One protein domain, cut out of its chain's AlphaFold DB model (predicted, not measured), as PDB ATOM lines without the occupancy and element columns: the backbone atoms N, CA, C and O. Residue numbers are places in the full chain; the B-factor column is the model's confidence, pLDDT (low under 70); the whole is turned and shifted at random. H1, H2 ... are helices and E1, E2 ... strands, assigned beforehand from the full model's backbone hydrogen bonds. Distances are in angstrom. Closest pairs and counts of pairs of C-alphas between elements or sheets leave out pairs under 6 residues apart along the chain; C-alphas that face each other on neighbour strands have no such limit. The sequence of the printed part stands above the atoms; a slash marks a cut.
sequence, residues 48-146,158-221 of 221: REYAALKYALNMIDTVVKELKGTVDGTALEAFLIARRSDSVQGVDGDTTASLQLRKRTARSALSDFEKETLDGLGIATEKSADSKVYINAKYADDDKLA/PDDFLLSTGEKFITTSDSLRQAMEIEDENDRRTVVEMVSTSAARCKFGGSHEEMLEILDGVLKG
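This is residues 48 to 146 and 158 to 221 of the 221 residues of an uncharacterized protein of marine sediment metagenome (UniProt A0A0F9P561). A long helix, H1, crosses one face of a small, strongly twisted three-stranded sheet, E1 E2 E5; its residues 48 to 55 stick out, and H6 crosses it at residues 56 to 63. Near the other end of H1, the helical hairpin of H4 and H5 leads on to H2 and a two-stranded ribbon, E3 and E4, beyond which residues 136 to 144 reach out freely. The printed part has 163 residues, with six named helices and five named strands in the order H1 E1 E2 H2 E3 H3 E4 H4 H5 E5 H6; its class is mixed, and both sheets are antiparallel. It is loose, with a radius of gyration of the C-alphas of 21.5 A and spans of 65 by 51 by 29 A.

The larger sheet holds E1, residues 88 to 92, E2, residues 95 to 103 and 25.6 A long, and E5, residues 196 to 203 and 22.8 A long. H1, residues 48 to 82, is 50.5 A long, from C-alpha 48 at (153.919, 205.433, 197.851) to C-alpha 82 at (187.893, 168.264, 193.621). H4 is residues 175 to 180, H5 residues 185 to 195, and H2 residues 112 to 120. E3 is residues 125 to 130, E4 residues 165 to 171, and H3 residues 143 to 146. H6, residues 208 to 220, is 18.4 A long and ends with C-alpha 220 at (165.019, 197.666, 184.403).

E2 is the inner strand; E1 and E2 form a hairpin, with N 90 and O 97 2.8 A apart, within hydrogen-bond range, as are N 100 of E2 and O 199 of E5, at 2.8 A. H1, H4 and H5 are on one face of this sheet, two layers, helices on one face of a sheet. H1 runs across the strands over E2 and E5, at a height over the sheet of 7.6 A; the closest C-alphas of H1 and E5 are those of Asp 72 and Ser 198, 5.7 A apart. With its residues 215 to 219 alone, H6 touches H1, about perpendicular at 78 degrees; the closest C-alphas are those of Ile 60 and Val 218, 7.0 A apart. H4 and H5 touch at a shallow tilt of 22 degrees, opposite ways, closest at the C-alphas of Ala 179 and Val 192, 5.6 A apart. H2 and H5 only just touch, with 3 pairs of C-alphas within 8 A, the closest Glu 114 and Met 194 at 6.6 A. In the antiparallel pair E3 and E4, N 128 and O 168 are 2.8 A apart, within hydrogen-bond range. H3 touches no helix. Each O i to N i+4 pair is within hydrogen-bond range in H1, H2, H4, H5 and H6; H3 is too short for such a pair.

The C-alphas farthest apart, of Lys 144 and Glu 209, are 65.9 A apart. Residues 147 to 157 are not printed, and C-alphas 146 and 158 are 17.4 A apart across this cut. The link from E3 to H3, 12 residues, is long. The mean pLDDT of the printed part is 85.1; residues 129 to 141, 143, 146, 158 to 167 and 221 are under 70.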
ATOM      1  N   ARG A  48     153.588 205.767 199.242       90.31
ATOM      2  CA  ARG A  48     153.919 205.433 197.851       90.31
ATOM      3  C   ARG A  48     155.390 205.047 197.715       90.31
ATOM      4  O   ARG A  48     155.697 204.027 197.112       90.31
ATOM      5  N   GLU A  49     156.279 205.842 198.296       93.94
ATOM      6  CA  GLU A  49     157.723 205.625 198.296       93.94
ATOM      7  C   GLU A  49     158.074 204.336 199.046       93.94
ATOM      8  O   GLU A  49     158.827 203.508 198.539       93.94
ATOM      9  N   TYR A  50     157.461 204.108 200.210       92.62
ATOM     10  CA  TYR A  50     157.631 202.869 200.968       92.62
ATOM     11  C   TYR A  50     157.168 201.633 200.182       92.62
ATOM     12  O   TYR A  50     157.882 200.631 200.137       92.62
ATOM     13  N   ALA A  51     155.995 201.700 199.544       93.69
ATOM     14  CA  ALA A  51     155.478 200.601 198.732       93.69
ATOM     15  C   ALA A  51     156.386 200.308 197.525       93.69
ATOM     16  O   ALA A  51     156.676 199.143 197.258       93.69
ATOM     17  N   ALA A  52     156.891 201.347 196.851       90.94
ATOM     18  CA  ALA A  52     157.830 201.203 195.741       90.94
ATOM     19  C   ALA A  52     159.147 200.541 196.182       90.94
ATOM     20  O   ALA A  52     159.597 199.593 195.544       90.94
ATOM     21  N   LEU A  53     159.728 200.962 197.312       92.44
ATOM     22  CA  LEU A  53     160.943 200.344 197.857       92.44
ATOM     23  C   LEU A  53     160.717 198.893 198.294       92.44
ATOM     24  O   LEU A  53     161.586 198.047 198.097       92.44
ATOM     25  N   LYS A  54     159.548 198.576 198.865       94.38
ATOM     26  CA  LYS A  54     159.182 197.194 199.202       94.38
ATOM     27  C   LYS A  54     159.061 196.312 197.966       94.38
ATOM     28  O   LYS A  54     159.503 195.168 198.004       94.38
ATOM     29  N   TYR A  55     158.486 196.844 196.893       90.88
ATOM     30  CA  TYR A  55     158.403 196.144 195.619       90.88
ATOM     31  C   TYR A  55     159.798 195.893 195.029       90.88
ATOM     32  O   TYR A  55     160.136 194.746 194.750       90.88
ATOM     33  N   ALA A  56     160.642 196.930 194.956       90.25
ATOM     34  CA  ALA A  56     162.019 196.813 194.474       90.25
ATOM     35  C   ALA A  56     162.842 195.801 195.292       90.25
ATOM     36  O   ALA A  56     163.549 194.978 194.721       90.25
ATOM     37  N   LEU A  57     162.704 195.794 196.624       92.62
ATOM     38  CA  LEU A  57     163.385 194.827 197.490       92.62
ATOM     39  C   LEU A  57     162.994 193.378 197.167       92.62
ATOM     40  O   LEU A  57     163.859 192.510 197.137       92.62
ATOM     41  N   ASN A  58     161.709 193.115 196.918       90.88
ATOM     42  CA  ASN A  58     161.239 191.775 196.556       90.88
ATOM     43  C   ASN A  58     161.749 191.341 195.172       90.88
ATOM     44  O   ASN A  58     162.065 190.167 194.976       90.88
ATOM     45  N   MET A  59     161.849 192.278 194.223       89.12
ATOM     46  CA  MET A  59     162.416 192.028 192.895       89.12
ATOM     47  C   MET A  59     163.906 191.683 192.995       89.12
ATOM     48  O   MET A  59     164.331 190.642 192.499       89.12
ATOM     49  N   ILE A  60     164.673 192.486 193.739       93.50
ATOM     50  CA  ILE A  60     166.091 192.225 194.015       93.50
ATOM     51  C   ILE A  60     166.267 190.865 194.704       93.50
ATOM     52  O   ILE A  60     167.121 190.089 194.295       93.50
ATOM     53  N   ASP A  61     165.453 190.535 195.713       93.44
ATOM     54  CA  ASP A  61     165.520 189.237 196.405       93.44
ATOM     55  C   ASP A  61     165.253 188.054 195.459       93.44
ATOM     56  O   ASP A  61     165.897 187.011 195.574       93.44
ATOM     57  N   THR A  62     164.345 188.222 194.496       91.62
ATOM     58  CA  THR A  62     164.071 187.207 193.466       91.62
ATOM     59  C   THR A  62     165.297 186.974 192.589       91.62
ATOM     60  O   THR A  62     165.775 185.845 192.502       91.62
ATOM     61  N   VAL A  63     165.873 188.040 192.028       92.19
ATOM     62  CA  VAL A  63     167.064 187.936 191.169       92.19
ATOM     63  C   VAL A  63     168.272 187.404 191.947       92.19
ATOM     64  O   VAL A  63     169.016 186.560 191.452       92.19
ATOM     65  N   VAL A  64     168.444 187.810 193.209       92.00
ATOM     66  CA  VAL A  64     169.491 187.270 194.090       92.00
ATOM     67  C   VAL A  64     169.329 185.762 194.295       92.00
ATOM     68  O   VAL A  64     170.330 185.045 194.293       92.00
ATOM     69  N   LYS A  65     168.101 185.250 194.459       91.56
ATOM     70  CA  LYS A  65     167.845 183.804 194.590       91.56
ATOM     71  C   LYS A  65     168.163 183.038 193.310       91.56
ATOM     72  O   LYS A  65     168.746 181.960 193.398       91.56
ATOM     73  N   GLU A  66     167.817 183.590 192.152       91.19
ATOM     74  CA  GLU A  66     168.135 182.991 190.851       91.19
ATOM     75  C   GLU A  66     169.650 182.913 190.631       91.19
ATOM     76  O   GLU A  66     170.185 181.826 190.405       91.19
ATOM     77  N   LEU A  67     170.361 184.032 190.819       91.69
ATOM     78  CA  LEU A  67     171.823 184.082 190.720       91.69
ATOM     79  C   LEU A  67     172.497 183.156 191.736       91.69
ATOM     80  O   LEU A  67     173.475 182.478 191.416       91.69
ATOM     81  N   LYS A  68     171.959 183.081 192.959       90.50
ATOM     82  CA  LYS A  68     172.441 182.141 193.973       90.50
ATOM     83  C   LYS A  68     172.328 180.693 193.496       90.50
ATOM     84  O   LYS A  68     173.253 179.930 193.749       90.50
ATOM     85  N   GLY A  69     171.254 180.326 192.795       88.00
ATOM     86  CA  GLY A  69     171.102 178.993 192.207       88.00
ATOM     87  C   GLY A  69     172.235 178.655 191.235       88.00
ATOM     88  O   GLY A  69     172.828 177.583 191.330       88.00
ATOM     89  N   THR A  70     172.603 179.597 190.362       89.94
ATOM     90  CA  THR A  70     173.740 179.434 189.442       89.94
ATOM     91  C   THR A  70     175.064 179.289 190.192       89.94
ATOM     92  O   THR A  70     175.818 178.353 189.926       89.94
ATOM     93  N   VAL A  71     175.334 180.166 191.167       91.31
ATOM     94  CA  VAL A  71     176.567 180.125 191.974       91.31
ATOM     95  C   VAL A  71     176.675 178.818 192.762       91.31
ATOM     96  O   VAL A  71     177.741 178.205 192.782       91.31
ATOM     97  N   ASP A  72     175.588 178.374 193.396       90.38
ATOM     98  CA  ASP A  72     175.559 177.136 194.175       90.38
ATOM     99  C   ASP A  72     175.776 175.906 193.278       90.38
ATOM    100  O   ASP A  72     176.493 174.990 193.683       90.38
ATOM    101  N   GLY A  73     175.225 175.905 192.057       89.12
ATOM    102  CA  GLY A  73     175.451 174.857 191.061       89.12
ATOM    103  C   GLY A  73     176.913 174.781 190.618       89.12
ATOM    104  O   GLY A  73     177.529 173.723 190.707       89.12
ATOM    105  N   THR A  74     177.518 175.908 190.228       90.75
ATOM    106  CA  THR A  74     178.949 175.953 189.874       90.75
ATOM    107  C   THR A  74     179.843 175.546 191.045       90.75
ATOM    108  O   THR A  74     180.837 174.843 190.854       90.75
ATOM    109  N   ALA A  75     179.494 175.957 192.266       90.19
ATOM    110  CA  ALA A  75     180.212 175.546 193.463       90.19
ATOM    111  C   ALA A  75     180.159 174.023 193.634       90.19
ATOM    112  O   ALA A  75     181.205 173.404 193.824       90.19
ATOM    113  N   LEU A  76     178.967 173.425 193.528       91.31
ATOM    114  CA  LEU A  76     178.767 171.983 193.654       91.31
ATOM    115  C   LEU A  76     179.633 171.203 192.659       91.31
ATOM    116  O   LEU A  76     180.348 170.297 193.081       91.31
ATOM    117  N   GLU A  77     179.651 171.598 191.382       91.69
ATOM    118  CA  GLU A  77     180.539 170.990 190.377       91.69
ATOM    119  C   GLU A  77     182.005 171.022 190.813       91.69
ATOM    120  O   GLU A  77     182.709 170.012 190.765       91.69
ATOM    121  N   ALA A  78     182.468 172.178 191.294       90.94
ATOM    122  CA  ALA A  78     183.845 172.333 191.739       90.94
ATOM    123  C   ALA A  78     184.181 171.400 192.917       90.94
ATOM    124  O   ALA A  78     185.282 170.847 192.960       90.94
ATOM    125  N   PHE A  79     183.250 171.189 193.853       91.94
ATOM    126  CA  PHE A  79     183.437 170.245 194.960       91.94
ATOM    127  C   PHE A  79     183.436 168.785 194.494       91.94
ATOM    128  O   PHE A  79     184.272 168.010 194.960       91.94
ATOM    129  N   LEU A  80     182.549 168.417 193.562       91.06
ATOM    130  CA  LEU A  80     182.464 167.059 193.013       91.06
ATOM    131  C   LEU A  80     183.730 166.678 192.235       91.06
ATOM    132  O   LEU A  80     184.220 165.560 192.392       91.06
ATOM    133  N   ILE A  81     184.285 167.609 191.450       88.62
ATOM    134  CA  ILE A  81     185.545 167.417 190.713       88.62
ATOM    135  C   ILE A  81     186.727 167.323 191.681       88.62
ATOM    136  O   ILE A  81     187.568 166.435 191.560       88.62
ATOM    137  N   ALA A  82     186.798 168.231 192.657       86.81
ATOM    138  CA  ALA A  82     187.893 168.264 193.621       86.81
ATOM    139  C   ALA A  82     187.804 167.160 194.691       86.81
ATOM    140  O   ALA A  82     188.735 167.031 195.486       86.81
ATOM    141  N   ARG A  83     186.691 166.407 194.740       85.88
ATOM    142  CA  ARG A  83     186.364 165.397 195.763       85.88
ATOM    143  C   ARG A  83     186.670 165.876 197.186       85.88
ATOM    144  O   ARG A  83     187.263 165.164 197.993       85.88
ATOM    145  N   ARG A  84     186.281 167.114 197.493       80.38
ATOM    146  CA  ARG A  84     186.486 167.721 198.814       80.38
ATOM    147  C   ARG A  84     185.209 168.375 199.309       80.38
ATOM    148  O   ARG A  84     184.427 168.884 198.516       80.38
ATOM    149  N   SER A  85     185.034 168.410 200.624       75.69
ATOM    150  CA  SER A  85     183.960 169.151 201.296       75.69
ATOM    151  C   SER A  85     184.413 170.517 201.834       75.69
ATOM    152  O   SER A  85     183.585 171.322 202.260       75.69
ATOM    153  N   ASP A  86     185.716 170.805 201.792       79.62
ATOM    154  CA  ASP A  86     186.317 172.051 202.281       79.62
ATOM    155  C   ASP A  86     186.175 173.213 201.307       79.62
ATOM    156  O   ASP A  86     186.159 173.018 200.097       79.62
ATOM    157  N   SER A  87     186.206 174.444 201.822       86.88
ATOM    158  CA  SER A  87     185.930 175.661 201.055       86.88
ATOM    159  C   SER A  87     186.723 175.824 199.749       86.88
ATOM    160  O   SER A  87     187.935 175.600 199.709       86.88
ATOM    161  N   VAL A  88     186.058 176.350 198.720       88.81
ATOM    162  CA  VAL A  88     186.654 176.783 197.450       88.81
ATOM    163  C   VAL A  88     186.564 178.306 197.344       88.81
ATOM    164  O   VAL A  88     185.573 178.905 197.756       88.81
ATOM    165  N   GLN A  89     187.593 178.946 196.795       90.50
ATOM    166  CA  GLN A  89     187.555 180.375 196.500       90.50
ATOM    167  C   GLN A  89     186.983 180.591 195.092       90.50
ATOM    168  O   GLN A  89     187.552 180.104 194.119       90.50
ATOM    169  N   GLY A  90     185.874 181.319 194.998       89.44
ATOM    170  CA  GLY A  90     185.312 181.829 193.751       89.44
ATOM    171  C   GLY A  90     185.739 183.274 193.506       89.44
ATOM    172  O   GLY A  90     185.923 184.046 194.457       89.44
ATOM    173  N   VAL A  91     185.893 183.632 192.236       92.19
ATOM    174  CA  VAL A  91     186.195 184.992 191.781       92.19
ATOM    175  C   VAL A  91     185.345 185.318 190.560       92.19
ATOM    176  O   VAL A  91     185.146 184.453 189.710       92.19
ATOM    177  N   ASP A  92     184.853 186.550 190.493       90.94
ATOM    178  CA  ASP A  92     184.186 187.115 189.320       90.94
ATOM    179  C   ASP A  92     184.521 188.610 189.244       90.94
ATOM    180  O   ASP A  92     184.114 189.395 190.108       90.94
ATOM    181  N   GLY A  93     185.366 188.981 188.278       88.88
ATOM    182  CA  GLY A  93     186.036 190.281 188.259       88.88
ATOM    183  C   GLY A  93     186.750 190.563 189.587       88.88
ATOM    184  O   GLY A  93     187.547 189.753 190.061       88.88
ATOM    185  N   ASP A  94     186.411 191.692 190.210       88.38
ATOM    186  CA  ASP A  94     186.948 192.107 191.513       88.38
ATOM    187  C   ASP A  94     186.193 191.504 192.712       88.38
ATOM    188  O   ASP A  94     186.589 191.669 193.871       88.38
ATOM    189  N   THR A  95     185.094 190.788 192.469       91.56
ATOM    190  CA  THR A  95     184.309 190.148 193.524       91.56
ATOM    191  C   THR A  95     184.906 188.799 193.888       91.56
ATOM    192  O   THR A  95     185.262 187.984 193.039       91.56
ATOM    193  N   THR A  96     184.986 188.535 195.191       92.19
ATOM    194  CA  THR A  96     185.520 187.278 195.720       92.19
ATOM    195  C   THR A  96     184.491 186.595 196.610       92.19
ATOM    196  O   THR A  96     183.736 187.255 197.327       92.19
ATOM    197  N   ALA A  97     184.458 185.266 196.595       93.25
ATOM    198  CA  ALA A  97     183.569 184.489 197.445       93.25
ATOM    199  C   ALA A  97     184.282 183.274 198.037       93.25
ATOM    200  O   ALA A  97     184.954 182.530 197.331       93.25
ATOM    201  N   SER A  98     184.091 183.037 199.335       91.62
ATOM    202  CA  SER A  98     184.403 181.736 199.932       91.62
ATOM    203  C   SER A  98     183.161 180.856 199.820       91.62
ATOM    204  O   SER A  98     182.152 181.105 200.489       91.62
ATOM    205  N   LEU A  99     183.229 179.868 198.933       93.12
ATOM    206  CA  LEU A  99     182.196 178.872 198.687       93.12
ATOM    207  C   LEU A  99     182.443 177.694 199.621       93.12
ATOM    208  O   LEU A  99     183.565 177.206 199.729       93.12
ATOM    209  N   GLN A 100     181.416 177.245 200.327       91.69
ATOM    210  CA  GLN A 100     181.504 176.171 201.307       91.69
ATOM    211  C   GLN A 100     180.370 175.192 201.087       91.69
ATOM    212  O   GLN A 100     179.212 175.602 200.989       91.69
ATOM    213  N   LEU A 101     180.702 173.909 201.113       91.56
ATOM    214  CA  LEU A 101     179.711 172.864 201.226       91.56
ATOM    215  C   LEU A 101     179.568 172.498 202.703       91.56
ATOM    216  O   LEU A 101     180.540 172.155 203.373       91.56
ATOM    217  N   ARG A 102     178.366 172.639 203.254       90.12
ATOM    218  CA  ARG A 102     178.101 172.369 204.671       90.12
ATOM    219  C   ARG A 102     177.200 171.168 204.811       90.12
ATOM    220  O   ARG A 102     176.390 170.904 203.935       90.12
ATOM    221  N   LYS A 103     177.268 170.487 205.953       90.69
ATOM    222  CA  LYS A 103     176.252 169.499 206.318       90.69
ATOM    223  C   LYS A 103     174.860 170.144 206.299       90.69
ATOM    224  O   LYS A 103     174.670 171.225 206.871       90.69
ATOM    225  N   ARG A 104     173.878 169.454 205.716       91.06
ATOM    226  CA  ARG A 104     172.459 169.816 205.807       91.06
ATOM    227  C   ARG A 104     172.049 169.977 207.270       91.06
ATOM    228  O   ARG A 104     172.442 169.226 208.158       91.06
ATOM    229  N   THR A 105     171.297 171.036 207.547       86.94
ATOM    230  CA  THR A 105     170.942 171.373 208.931       86.94
ATOM    231  C   THR A 105     169.933 170.373 209.495       86.94
ATOM    232  O   THR A 105     169.018 169.971 208.784       86.94
ATOM    233  N   ALA A 106     169.997 170.086 210.799       84.94
ATOM    234  CA  ALA A 106     169.032 169.228 211.505       84.94
ATOM    235  C   ALA A 106     167.569 169.731 211.452       84.94
ATOM    236  O   ALA A 106     166.625 169.022 211.799       84.94
ATOM    237  N   ARG A 107     167.356 170.987 211.036       83.50
ATOM    238  CA  ARG A 107     166.019 171.552 210.802       83.50
ATOM    239  C   ARG A 107     165.395 171.058 209.498       83.50
ATOM    240  O   ARG A 107     164.178 171.087 209.379       83.50
ATOM    241  N   SER A 108     166.216 170.625 208.548       84.56
ATOM    242  CA  SER A 108     165.781 170.074 207.275       84.56
ATOM    243  C   SER A 108     165.831 168.553 207.373       84.56
ATOM    244  O   SER A 108     166.877 167.948 207.149       84.56
ATOM    245  N   ALA A 109     164.708 167.961 207.784       87.75
ATOM    246  CA  ALA A 109     164.550 166.513 207.843       87.75
ATOM    247  C   ALA A 109     164.770 165.884 206.462       87.75
ATOM    248  O   ALA A 109     164.467 166.508 205.440       87.75
ATOM    249  N   LEU A 110     165.278 164.655 206.460       89.06
ATOM    250  CA  LEU A 110     165.301 163.797 205.284       89.06
ATOM    251  C   LEU A 110     163.886 163.279 205.019       89.06
ATOM    252  O   LEU A 110     163.174 162.893 205.947       89.06
ATOM    253  N   SER A 111     163.486 163.283 203.754       90.25
ATOM    254  CA  SER A 111     162.312 162.551 203.279       90.25
ATOM    255  C   SER A 111     162.566 161.042 203.305       90.25
ATOM    256  O   SER A 111     163.717 160.598 203.336       90.25
ATOM    257  N   ASP A 112     161.498 160.245 203.259       88.38
ATOM    258  CA  ASP A 112     161.607 158.779 203.269       88.38
ATOM    259  C   ASP A 112     162.447 158.258 202.092       88.38
ATOM    260  O   ASP A 112     163.277 157.374 202.278       88.38
ATOM    261  N   PHE A 113     162.298 158.870 200.911       90.56
ATOM    262  CA  PHE A 113     163.087 158.545 199.720       90.56
ATOM    263  C   PHE A 113     164.579 158.861 199.894       90.56
ATOM    264  O   PHE A 113     165.435 158.039 199.569       90.56
ATOM    265  N   GLU A 114     164.903 160.046 200.422       92.12
ATOM    266  CA  GLU A 114     166.296 160.422 200.686       92.12
ATOM    267  C   GLU A 114     166.916 159.462 201.696       92.12
ATOM    268  O   GLU A 114     168.022 158.977 201.497       92.12
ATOM    269  N   LYS A 115     166.181 159.130 202.759       92.12
ATOM    270  CA  LYS A 115     166.644 158.180 203.763       92.12
ATOM    271  C   LYS A 115     166.903 156.796 203.161       92.12
ATOM    272  O   LYS A 115     167.968 156.245 203.399       92.12
ATOM    273  N   GLU A 116     165.972 156.253 202.381       92.94
ATOM    274  CA  GLU A 116     166.139 154.949 201.726       92.94
ATOM    275  C   GLU A 116     167.361 154.931 200.797       92.94
ATOM    276  O   GLU A 116     168.147 153.986 200.822       92.94
ATOM    277  N   THR A 117     167.569 156.014 200.043       92.62
ATOM    278  CA  THR A 117     168.742 156.178 199.174       92.62
ATOM    279  C   THR A 117     170.041 156.181 199.985       92.62
ATOM    280  O   THR A 117     170.995 155.482 199.643       92.62
ATOM    281  N   LEU A 118     170.081 156.938 201.086       94.19
ATOM    282  CA  LEU A 118     171.251 157.023 201.962       94.19
ATOM    283  C   LEU A 118     171.537 155.695 202.674       94.19
ATOM    284  O   LEU A 118     172.693 155.279 202.723       94.19
ATOM    285  N   ASP A 119     170.504 155.010 203.162       93.25
ATOM    286  CA  ASP A 119     170.620 153.699 203.805       93.25
ATOM    287  C   ASP A 119     171.133 152.645 202.804       93.25
ATOM    288  O   ASP A 119     172.024 151.859 203.135       93.25
ATOM    289  N   GLY A 120     170.638 152.666 201.559       91.56
ATOM    290  CA  GLY A 120     171.079 151.773 200.482       91.56
ATOM    291  C   GLY A 120     172.549 151.953 200.088       91.56
ATOM    292  O   GLY A 120     173.204 150.984 199.702       91.56
ATOM    293  N   LEU A 121     173.082 153.167 200.241       92.19
ATOM    294  CA  LEU A 121     174.481 153.510 199.962       92.19
ATOM    295  C   LEU A 121     175.371 153.514 201.219       92.19
ATOM    296  O   LEU A 121     176.550 153.852 201.140       92.19
ATOM    297  N   GLY A 122     174.832 153.131 202.383       91.88
ATOM    298  CA  GLY A 122     175.582 153.062 203.639       91.88
ATOM    299  C   GLY A 122     176.021 154.423 204.191       91.88
ATOM    300  O   GLY A 122     176.992 154.496 204.949       91.88
ATOM    301  N   ILE A 123     175.327 155.503 203.825       94.44
ATOM    302  CA  ILE A 123     175.614 156.856 204.300       94.44
ATOM    303  C   ILE A 123     174.969 157.066 205.669       94.44
ATOM    304  O   ILE A 123     173.772 156.868 205.861       94.44
ATOM    305  N   ALA A 124     175.766 157.504 206.640       91.81
ATOM    306  CA  ALA A 124     175.345 157.632 208.024       91.81
ATOM    307  C   ALA A 124     174.238 158.682 208.183       91.81
ATOM    308  O   ALA A 124     174.454 159.865 207.911       91.81
ATOM    309  N   THR A 125     173.090 158.277 208.718       92.00
ATOM    310  CA  THR A 125     172.001 159.159 209.159       92.00
ATOM    311  C   THR A 125     171.757 158.967 210.657       92.00
ATOM    312  O   THR A 125     172.129 157.948 211.237       92.00
ATOM    313  N   GLU A 126     171.163 159.960 211.316       89.50
ATOM    314  CA  GLU A 126     170.787 159.867 212.728       89.50
ATOM    315  C   GLU A 126     169.310 160.200 212.925       89.50
ATOM    316  O   GLU A 126     168.722 161.023 212.217       89.50
ATOM    317  N   LYS A 127     168.705 159.556 213.923       86.69
ATOM    318  CA  LYS A 127     167.376 159.923 214.400       86.69
ATOM    319  C   LYS A 127     167.500 161.127 215.318       86.69
ATOM    320  O   LYS A 127     168.150 161.060 216.356       86.69
ATOM    321  N   SER A 128     166.816 162.205 214.970       79.50
ATOM    322  CA  SER A 128     166.617 163.348 215.847       79.50
ATOM    323  C   SER A 128     165.199 163.293 216.396       79.50
ATOM    324  O   SER A 128     164.226 163.400 215.647       79.50
ATOM    325  N   ALA A 129     165.075 163.189 217.716       64.94
ATOM    326  CA  ALA A 129     163.835 163.552 218.381       64.94
ATOM    327  C   ALA A 129     163.703 165.076 218.288       64.94
ATOM    328  O   ALA A 129     164.528 165.809 218.830       64.94
ATOM    329  N   ASP A 130     162.702 165.575 217.567       56.84
ATOM    330  CA  ASP A 130     162.364 167.001 217.582       56.84
ATOM    331  C   ASP A 130     161.467 167.263 218.803       56.84
ATOM    332  O   ASP A 130     160.330 167.721 218.697       56.84
ATOM    333  N   SER A 131     161.944 166.888 219.994       51.66
ATOM    334  CA  SER A 131     161.232 167.138 221.240       51.66
ATOM    335  C   SER A 131     161.357 168.624 221.574       51.66
ATOM    336  O   SER A 131     162.188 169.057 222.363       51.66
ATOM    337  N   LYS A 132     160.466 169.441 221.001       50.19
ATOM    338  CA  LYS A 132     160.261 170.850 221.391       50.19
ATOM    339  C   LYS A 132     159.673 171.010 222.803       50.19
ATOM    340  O   LYS A 132     159.147 172.069 223.136       50.19
ATOM    341  N   VAL A 133     159.768 169.987 223.648       51.59
ATOM    342  CA  VAL A 133     159.510 170.110 225.077       51.59
ATOM    343  C   VAL A 133     160.859 170.388 225.726       51.59
ATOM    344  O   VAL A 133     161.639 169.479 225.985       51.59
ATOM    345  N   TYR A 134     161.155 171.667 225.953       48.31
ATOM    346  CA  TYR A 134     162.315 172.074 226.740       48.31
ATOM    347  C   TYR A 134     162.076 171.691 228.204       48.31
ATOM    348  O   TYR A 134     161.634 172.501 229.017       48.31
ATOM    349  N   ILE A 135     162.336 170.430 228.536       54.94
ATOM    350  CA  ILE A 135     162.460 169.987 229.919       54.94
ATOM    351  C   ILE A 135     163.831 170.469 230.395       54.94
ATOM    352  O   ILE A 135     164.834 170.335 229.696       54.94
ATOM    353  N   ASN A 136     163.884 171.090 231.571       55.56
ATOM    354  CA  ASN A 136     165.155 171.448 232.193       55.56
ATOM    355  C   ASN A 136     166.048 170.195 232.260       55.56
ATOM    356  O   ASN A 136     165.587 169.162 232.738       55.56
ATOM    357  N   ALA A 137     167.304 170.301 231.809       55.53
ATOM    358  CA  ALA A 137     168.242 169.181 231.661       55.53
ATOM    359  C   ALA A 137     168.375 168.297 232.915       55.53
ATOM    360  O   ALA A 137     168.640 167.108 232.804       55.53
ATOM    361  N   LYS A 138     168.118 168.851 234.109       64.94
ATOM    362  CA  LYS A 138     168.066 168.096 235.370       64.94
ATOM    363  C   LYS A 138     167.022 166.963 235.383       64.94
ATOM    364  O   LYS A 138     167.147 166.042 236.183       64.94
ATOM    365  N   TYR A 139     165.994 167.052 234.548       62.81
ATOM    366  CA  TYR A 139     164.851 166.140 234.520       62.81
ATOM    367  C   TYR A 139     164.638 165.500 233.142       62.81
ATOM    368  O   TYR A 139     163.569 164.954 232.894       62.81
ATOM    369  N   ALA A 140     165.622 165.600 232.240       53.62
ATOM    370  CA  ALA A 140     165.514 165.072 230.879       53.62
ATOM    371  C   ALA A 140     165.294 163.548 230.846       53.62
ATOM    372  O   ALA A 140     164.570 163.074 229.981       53.62
ATOM    373  N   ASP A 141     165.841 162.825 231.828       65.31
ATOM    374  CA  ASP A 141     165.730 161.364 231.952       65.31
ATOM    375  C   ASP A 141     164.657 160.919 232.973       65.31
ATOM    376  O   ASP A 141     164.593 159.751 233.358       65.31
ATOM    377  N   ASP A 142     163.832 161.844 233.485       72.38
ATOM    378  CA  ASP A 142     162.779 161.524 234.457       72.38
ATOM    379  C   ASP A 142     161.436 161.289 233.751       72.38
ATOM    380  O   ASP A 142     160.517 162.116 233.798       72.38
ATOM    381  N   ASP A 143     161.317 160.118 233.120       67.81
ATOM    382  CA  ASP A 143     160.104 159.667 232.421       67.81
ATOM    383  C   ASP A 143     158.855 159.733 233.316       67.81
ATOM    384  O   ASP A 143     157.747 160.023 232.863       67.81
ATOM    385  N   LYS A 144     159.020 159.534 234.632       75.75
ATOM    386  CA  LYS A 144     157.914 159.595 235.599       75.75
ATOM    387  C   LYS A 144     157.429 161.022 235.822       75.75
ATOM    388  O   LYS A 144     156.236 161.230 236.064       75.75
ATOM    389  N   LEU A 145     158.333 161.999 235.808       74.19
ATOM    390  CA  LEU A 145     157.971 163.409 235.891       74.19
ATOM    391  C   LEU A 145     157.325 163.876 234.589       74.19
ATOM    392  O   LEU A 145     156.295 164.548 234.651       74.19
ATOM    393  N   ALA A 146     157.871 163.469 233.440       67.88
ATOM    394  CA  ALA A 146     157.273 163.734 232.138       67.88
ATOM    395  C   ALA A 146     155.823 163.225 232.097       67.88
ATOM    396  O   ALA A 146     154.908 164.010 231.847       67.88
ATOM    397  N   PRO A 158     144.133 171.279 224.469       69.62
ATOM    398  CA  PRO A 158     143.750 170.357 223.407       69.62
ATOM    399  C   PRO A 158     144.787 169.246 223.192       69.62
ATOM    400  O   PRO A 158     145.983 169.459 223.400       69.62
ATOM    401  N   ASP A 159     144.341 168.065 222.760       60.81
ATOM    402  CA  ASP A 159     145.218 166.898 222.564       60.81
ATOM    403  C   ASP A 159     146.317 167.144 221.502       60.81
ATOM    404  O   ASP A 159     147.337 166.458 221.491       60.81
ATOM    405  N   ASP A 160     146.152 168.156 220.645       54.12
ATOM    406  CA  ASP A 160     147.113 168.630 219.642       54.12
ATOM    407  C   ASP A 160     148.030 169.768 220.140       54.12
ATOM    408  O   ASP A 160     148.823 170.310 219.372       54.12
ATOM    409  N   PHE A 161     147.970 170.143 221.422       59.44
ATOM    410  CA  PHE A 161     148.773 171.239 221.977       59.44
ATOM    411  C   PHE A 161     150.259 170.892 222.120       59.44
ATOM    412  O   PHE A 161     151.127 171.742 221.916       59.44
ATOM    413  N   LEU A 162     150.572 169.639 222.463       55.31
ATOM    414  CA  LEU A 162     151.941 169.126 222.522       55.31
ATOM    415  C   LEU A 162     152.193 168.254 221.297       55.31
ATOM    416  O   LEU A 162     152.191 167.029 221.372       55.31
ATOM    417  N   LEU A 163     152.424 168.894 220.154       49.84
ATOM    418  CA  LEU A 163     152.926 168.191 218.980       49.84
ATOM    419  C   LEU A 163     154.365 167.744 219.259       49.84
ATOM    420  O   LEU A 163     155.310 168.521 219.102       49.84
ATOM    421  N   SER A 164     154.552 166.476 219.630       52.50
ATOM    422  CA  SER A 164     155.779 165.786 219.250       52.50
ATOM    423  C   SER A 164     155.713 165.628 217.736       52.50
ATOM    424  O   SER A 164     155.074 164.710 217.219       52.50
ATOM    425  N   THR A 165     156.316 166.552 216.995       50.41
ATOM    426  CA  THR A 165     156.704 166.237 215.622       50.41
ATOM    427  C   THR A 165     157.577 164.992 215.734       50.41
ATOM    428  O   THR A 165     158.567 165.034 216.464       50.41
ATOM    429  N   GLY A 166     157.116 163.873 215.169       56.69
ATOM    430  CA  GLY A 166     157.706 162.548 215.366       56.69
ATOM    431  C   GLY A 166     159.209 162.494 215.083       56.69
ATOM    432  O   GLY A 166     159.816 163.467 214.634       56.69
ATOM    433  N   GLU A 167     159.825 161.344 215.356       68.81
ATOM    434  CA  GLU A 167     161.237 161.117 215.030       68.81
ATOM    435  C   GLU A 167     161.512 161.501 213.569       68.81
ATOM    436  O   GLU A 167     160.850 161.005 212.658       68.81
ATOM    437  N   LYS A 168     162.487 162.386 213.344       81.75
ATOM    438  CA  LYS A 168     162.940 162.759 212.000       81.75
ATOM    439  C   LYS A 168     164.354 162.252 211.779       81.75
ATOM    440  O   LYS A 168     165.176 162.281 212.693       81.75
ATOM    441  N   PHE A 169     164.651 161.817 210.562       87.88
ATOM    442  CA  PHE A 169     166.010 161.458 210.178       87.88
ATOM    443  C   PHE A 169     166.750 162.702 209.694       87.88
ATOM    444  O   PHE A 169     166.202 163.519 208.951       87.88
ATOM    445  N   ILE A 170     167.986 162.866 210.152       90.88
ATOM    446  CA  ILE A 170     168.867 163.969 209.777       90.88
ATOM    447  C   ILE A 170     170.249 163.427 209.418       90.88
ATOM    448  O   ILE A 170     170.589 162.277 209.699       90.88
ATOM    449  N   THR A 171     171.059 164.267 208.789       91.81
ATOM    450  CA  THR A 171     172.432 163.920 208.431       91.81
ATOM    451  C   THR A 171     173.392 164.101 209.600       91.81
ATOM    452  O   THR A 171     173.273 165.021 210.420       91.81
ATOM    453  N   THR A 172     174.400 163.239 209.643       90.00
ATOM    454  CA  THR A 172     175.487 163.244 210.623       90.00
ATOM    455  C   THR A 172     176.691 164.031 210.106       90.00
ATOM    456  O   THR A 172     176.772 164.402 208.935       90.00
ATOM    457  N   SER A 173     177.651 164.312 210.987       85.50
ATOM    458  CA  SER A 173     178.903 164.981 210.600       85.50
ATOM    459  C   SER A 173     179.704 164.206 209.547       85.50
ATOM    460  O   SER A 173     180.446 164.825 208.789       85.50
ATOM    461  N   ASP A 174     179.520 162.886 209.464       90.81
ATOM    462  CA  ASP A 174     180.197 162.026 208.493       90.81
ATOM    463  C   ASP A 174     179.461 161.901 207.157       90.81
ATOM    464  O   ASP A 174     180.111 161.583 206.162       90.81
ATOM    465  N   SER A 175     178.151 162.190 207.088       92.81
ATOM    466  CA  SER A 175     177.349 161.947 205.877       92.81
ATOM    467  C   SER A 175     177.961 162.586 204.635       92.81
ATOM    468  O   SER A 175     178.030 161.966 203.582       92.81
ATOM    469  N   LEU A 176     178.433 163.830 204.761       92.69
ATOM    470  CA  LEU A 176     179.022 164.551 203.638       92.69
ATOM    471  C   LEU A 176     180.393 163.987 203.235       92.69
ATOM    472  O   LEU A 176     180.705 163.919 202.050       92.69
ATOM    473  N   ARG A 177     181.212 163.567 204.202       91.88
ATOM    474  CA  ARG A 177     182.504 162.939 203.904       91.88
ATOM    475  C   ARG A 177     182.293 161.621 203.159       91.88
ATOM    476  O   ARG A 177     182.891 161.425 202.113       91.88
ATOM    477  N   GLN A 178     181.390 160.778 203.656       93.44
ATOM    478  CA  GLN A 178     181.037 159.507 203.022       93.44
ATOM    479  C   GLN A 178     180.428 159.711 201.631       93.44
ATOM    480  O   GLN A 178     180.771 158.991 200.703       93.44
ATOM    481  N   ALA A 179     179.585 160.734 201.457       93.44
ATOM    482  CA  ALA A 179     179.036 161.087 200.151       93.44
ATOM    483  C   ALA A 179     180.139 161.394 199.128       93.44
ATOM    484  O   ALA A 179     180.072 160.934 197.994       93.44
ATOM    485  N   MET A 180     181.180 162.128 199.531       92.88
ATOM    486  CA  MET A 180     182.313 162.469 198.661       92.88
ATOM    487  C   MET A 180     183.200 161.267 198.297       92.88
ATOM    488  O   MET A 180     183.913 161.328 197.296       92.88
ATOM    489  N   GLU A 181     183.149 160.189 199.084       92.94
ATOM    490  CA  GLU A 181     183.885 158.937 198.850       92.94
ATOM    491  C   GLU A 181     183.181 158.013 197.833       92.94
ATOM    492  O   GLU A 181     183.787 157.047 197.374       92.94
ATOM    493  N   ILE A 182     181.934 158.308 197.436       93.19
ATOM    494  CA  ILE A 182     181.212 157.536 196.414       93.19
ATOM    495  C   ILE A 182     181.926 157.659 195.058       93.19
ATOM    496  O   ILE A 182     182.198 158.760 194.562       93.19
ATOM    497  N   GLU A 183     182.217 156.509 194.446       91.81
ATOM    498  CA  GLU A 183     182.933 156.446 193.169       91.81
ATOM    499  C   GLU A 183     182.054 156.832 191.979       91.81
ATOM    500  O   GLU A 183     182.488 157.639 191.149       91.81
ATOM    501  N   ASP A 184     180.823 156.311 191.922       93.00
ATOM    502  CA  ASP A 184     179.865 156.665 190.875       93.00
ATOM    503  C   ASP A 184     179.503 158.153 190.956       93.00
ATOM    504  O   ASP A 184     179.142 158.682 192.007       93.00
ATOM    505  N   GLU A 185     179.650 158.860 189.839       89.75
ATOM    506  CA  GLU A 185     179.490 160.311 189.802       89.75
ATOM    507  C   GLU A 185     178.033 160.752 189.973       89.75
ATOM    508  O   GLU A 185     177.780 161.776 190.615       89.75
ATOM    509  N   ASN A 186     177.082 159.984 189.439       91.19
ATOM    510  CA  ASN A 186     175.662 160.314 189.523       91.19
ATOM    511  C   ASN A 186     175.144 160.082 190.941       91.19
ATOM    512  O   ASN A 186     174.466 160.952 191.497       91.19
ATOM    513  N   ASP A 187     175.522 158.959 191.550       93.00
ATOM    514  CA  ASP A 187     175.195 158.662 192.941       93.00
ATOM    515  C   ASP A 187     175.864 159.677 193.871       93.00
ATOM    516  O   ASP A 187     175.202 160.246 194.738       93.00
ATOM    517  N   ARG A 188     177.149 160.001 193.647       93.81
ATOM    518  CA  ARG A 188     177.863 161.019 194.433       93.81
ATOM    519  C   ARG A 188     177.147 162.360 194.379       93.81
ATOM    520  O   ARG A 188     176.885 162.944 195.427       93.81
ATOM    521  N   ARG A 189     176.822 162.858 193.183       94.12
ATOM    522  CA  ARG A 189     176.092 164.124 193.016       94.12
ATOM    523  C   ARG A 189     174.779 164.101 193.791       94.12
ATOM    524  O   ARG A 189     174.546 164.980 194.616       94.12
ATOM    525  N   THR A 190     173.969 163.074 193.552       93.19
ATOM    526  CA  THR A 190     172.644 162.919 194.159       93.19
ATOM    527  C   THR A 190     172.735 162.921 195.683       93.19
ATOM    528  O   THR A 190     172.054 163.691 196.357       93.19
ATOM    529  N   VAL A 191     173.634 162.115 196.246       94.56
ATOM    530  CA  VAL A 191     173.823 162.020 197.695       94.56
ATOM    531  C   VAL A 191     174.361 163.326 198.272       94.56
ATOM    532  O   VAL A 191     173.880 163.771 199.315       94.56
ATOM    533  N   VAL A 192     175.333 163.969 197.618       93.88
ATOM    534  CA  VAL A 192     175.894 165.247 198.079       93.88
ATOM    535  C   VAL A 192     174.806 166.322 198.158       93.88
ATOM    536  O   VAL A 192     174.750 167.041 199.159       93.88
ATOM    537  N   GLU A 193     173.908 166.406 197.178       93.00
ATOM    538  CA  GLU A 193     172.756 167.320 197.214       93.00
ATOM    539  C   GLU A 193     171.793 166.999 198.368       93.00
ATOM    540  O   GLU A 193     171.311 167.910 199.043       93.00
ATOM    541  N   MET A 194     171.566 165.715 198.668       93.75
ATOM    542  CA  MET A 194     170.716 165.300 199.790       93.75
ATOM    543  C   MET A 194     171.320 165.667 201.148       93.75
ATOM    544  O   MET A 194     170.588 166.063 202.063       93.75
ATOM    545  N   VAL A 195     172.643 165.528 201.309       93.56
ATOM    546  CA  VAL A 195     173.293 165.630 202.626       93.56
ATOM    547  C   VAL A 195     173.932 166.975 202.928       93.56
ATOM    548  O   VAL A 195     174.377 167.196 204.064       93.56
ATOM    549  N   SER A 196     173.963 167.888 201.959       92.88
ATOM    550  CA  SER A 196     174.678 169.151 202.077       92.88
ATOM    551  C   SER A 196     173.845 170.383 201.741       92.88
ATOM    552  O   SER A 196     172.737 170.311 201.222       92.88
ATOM    553  N   THR A 197     174.376 171.543 202.110       91.56
ATOM    554  CA  THR A 197     173.880 172.850 201.691       91.56
ATOM    555  C   THR A 197     175.046 173.737 201.275       91.56
ATOM    556  O   THR A 197     176.055 173.843 201.981       91.56
ATOM    557  N   SER A 198     174.891 174.413 200.138       89.75
ATOM    558  CA  SER A 198     175.866 175.383 199.642       89.75
ATOM    559  C   SER A 198     175.739 176.716 200.376       89.75
ATOM    560  O   SER A 198     174.655 177.286 200.540       89.75
ATOM    561  N   ALA A 199     176.875 177.237 200.828       88.31
ATOM    562  CA  ALA A 199     176.978 178.540 201.460       88.31
ATOM    563  C   ALA A 199     178.073 179.364 200.784       88.31
ATOM    564  O   ALA A 199     179.225 178.944 200.726       88.31
ATOM    565  N   ALA A 200     177.727 180.572 200.349       89.19
ATOM    566  CA  ALA A 200     178.670 181.526 199.786       89.19
ATOM    567  C   ALA A 200     178.829 182.714 200.738       89.19
ATOM    568  O   ALA A 200     177.846 183.309 201.184       89.19
ATOM    569  N   ARG A 201     180.075 183.058 201.071       89.88
ATOM    570  CA  ARG A 201     180.413 184.328 201.724       89.88
ATOM    571  C   ARG A 201     181.050 185.240 200.692       89.88
ATOM    572  O   ARG A 201     182.243 185.112 200.426       89.88
ATOM    573  N   CYS A 202     180.242 186.124 200.125       90.94
ATOM    574  CA  CYS A 202     180.663 187.042 199.077       90.94
ATOM    575  C   CYS A 202     181.204 188.346 199.671       90.94
ATOM    576  O   CYS A 202     180.674 188.865 200.655       90.94
ATOM    577  N   LYS A 203     182.238 188.890 199.035       93.00
ATOM    578  CA  LYS A 203     182.754 190.235 199.258       93.00
ATOM    579  C   LYS A 203     182.777 190.947 197.912       93.00
ATOM    580  O   LYS A 203     183.587 190.606 197.052       93.00
ATOM    581  N   PHE A 204     181.886 191.923 197.758       92.88
ATOM    582  CA  PHE A 204     181.874 192.794 196.589       92.88
ATOM    583  C   PHE A 204     183.147 193.644 196.577       92.88
ATOM    584  O   PHE A 204     183.487 194.257 197.594       92.88
ATOM    585  N   GLY A 205     183.874 193.605 195.461       89.62
ATOM    586  CA  GLY A 205     185.126 194.345 195.286       89.62
ATOM    587  C   GLY A 205     184.990 195.642 194.495       89.62
ATOM    588  O   GLY A 205     185.921 196.441 194.527       89.62
ATOM    589  N   GLY A 206     183.852 195.855 193.827       89.81
ATOM    590  CA  GLY A 206     183.612 197.029 192.996       89.81
ATOM    591  C   GLY A 206     183.293 198.302 193.784       89.81
ATOM    592  O   GLY A 206     183.138 198.317 195.011       89.81
ATOM    593  N   SER A 207     183.179 199.393 193.043       93.62
ATOM    594  CA  SER A 207     182.809 200.723 193.513       93.62
ATOM    595  C   SER A 207     181.308 200.851 193.812       93.62
ATOM    596  O   SER A 207     180.478 200.027 193.426       93.62
ATOM    597  N   HIS A 208     180.931 201.928 194.507       90.88
ATOM    598  CA  HIS A 208     179.519 202.237 194.744       90.88
ATOM    599  C   HIS A 208     178.755 202.523 193.441       90.88
ATOM    600  O   HIS A 208     177.584 202.169 193.343       90.88
ATOM    601  N   GLU A 209     179.411 203.138 192.455       93.44
ATOM    602  CA  GLU A 209     178.815 203.457 191.152       93.44
ATOM    603  C   GLU A 209     178.487 202.178 190.375       93.44
ATOM    604  O   GLU A 209     177.343 201.997 189.973       93.44
ATOM    605  N   GLU A 210     179.426 201.231 190.297       90.25
ATOM    606  CA  GLU A 210     179.190 199.921 189.667       90.25
ATOM    607  C   GLU A 210     178.059 199.143 190.360       90.25
ATOM    608  O   GLU A 210     177.247 198.494 189.705       90.25
ATOM    609  N   MET A 211     177.952 199.233 191.690       92.56
ATOM    610  CA  MET A 211     176.835 198.628 192.425       92.56
ATOM    611  C   MET A 211     175.485 199.230 192.009       92.56
ATOM    612  O   MET A 211     174.517 198.490 191.833       92.56
ATOM    613  N   LEU A 212     175.414 200.552 191.821       93.06
ATOM    614  CA  LEU A 212     174.200 201.218 191.346       93.06
ATOM    615  C   LEU A 212     173.874 200.848 189.897       93.06
ATOM    616  O   LEU A 212     172.700 200.654 189.594       93.06
ATOM    617  N   GLU A 213     174.874 200.706 189.027       92.38
ATOM    618  CA  GLU A 213     174.680 200.245 187.645       92.38
ATOM    619  C   GLU A 213     174.120 198.818 187.594       92.38
ATOM    620  O   GLU A 213     173.167 198.552 186.860       92.38
ATOM    621  N   ILE A 214     174.643 197.913 188.430       90.19
ATOM    622  CA  ILE A 214     174.114 196.549 188.564       90.19
ATOM    623  C   ILE A 214     172.658 196.587 189.045       90.19
ATOM    624  O   ILE A 214     171.801 195.919 188.466       90.19
ATOM    625  N   LEU A 215     172.354 197.375 190.083       90.81
ATOM    626  CA  LEU A 215     170.986 197.503 190.594       90.81
ATOM    627  C   LEU A 215     170.028 198.100 189.560       90.81
ATOM    628  O   LEU A 215     168.893 197.646 189.452       90.81
ATOM    629  N   ASP A 216     170.468 199.102 188.806       91.00
ATOM    630  CA  ASP A 216     169.677 199.716 187.743       91.00
ATOM    631  C   ASP A 216     169.372 198.706 186.627       91.00
ATOM    632  O   ASP A 216     168.228 198.613 186.185       91.00
ATOM    633  N   GLY A 217     170.350 197.875 186.247       88.00
ATOM    634  CA  GLY A 217     170.140 196.756 185.329       88.00
ATOM    635  C   GLY A 217     169.118 195.740 185.849       88.00
ATOM    636  O   GLY A 217     168.227 195.335 185.107       88.00
ATOM    637  N   VAL A 218     169.193 195.383 187.135       87.88
ATOM    638  CA  VAL A 218     168.252 194.452 187.787       87.88
ATOM    639  C   VAL A 218     166.832 195.011 187.846       87.88
ATOM    640  O   VAL A 218     165.885 194.249 187.720       87.88
ATOM    641  N   LEU A 219     166.666 196.316 188.060       85.25
ATOM    642  CA  LEU A 219     165.347 196.946 188.194       85.25
ATOM    643  C   LEU A 219     164.705 197.317 186.848       85.25
ATOM    644  O   LEU A 219     163.505 197.596 186.813       85.25
ATOM    645  N   LYS A 220     165.490 197.374 185.767       83.75
ATOM    646  CA  LYS A 220     165.019 197.666 184.403       83.75
ATOM    647  C   LYS A 220     164.736 196.420 183.563       83.75
ATOM    648  O   LYS A 220     164.037 196.555 182.559       83.75
ATOM    649  N   GLY A 221     165.323 195.276 183.922       60.94
ATOM    650  CA  GLY A 221     165.063 193.968 183.306       60.94
ATOM    651  C   GLY A 221     163.737 193.376 183.755       60.94
ATOM    652  O   GLY A 221     163.076 192.756 182.896       60.94
TER     653      GLY A 221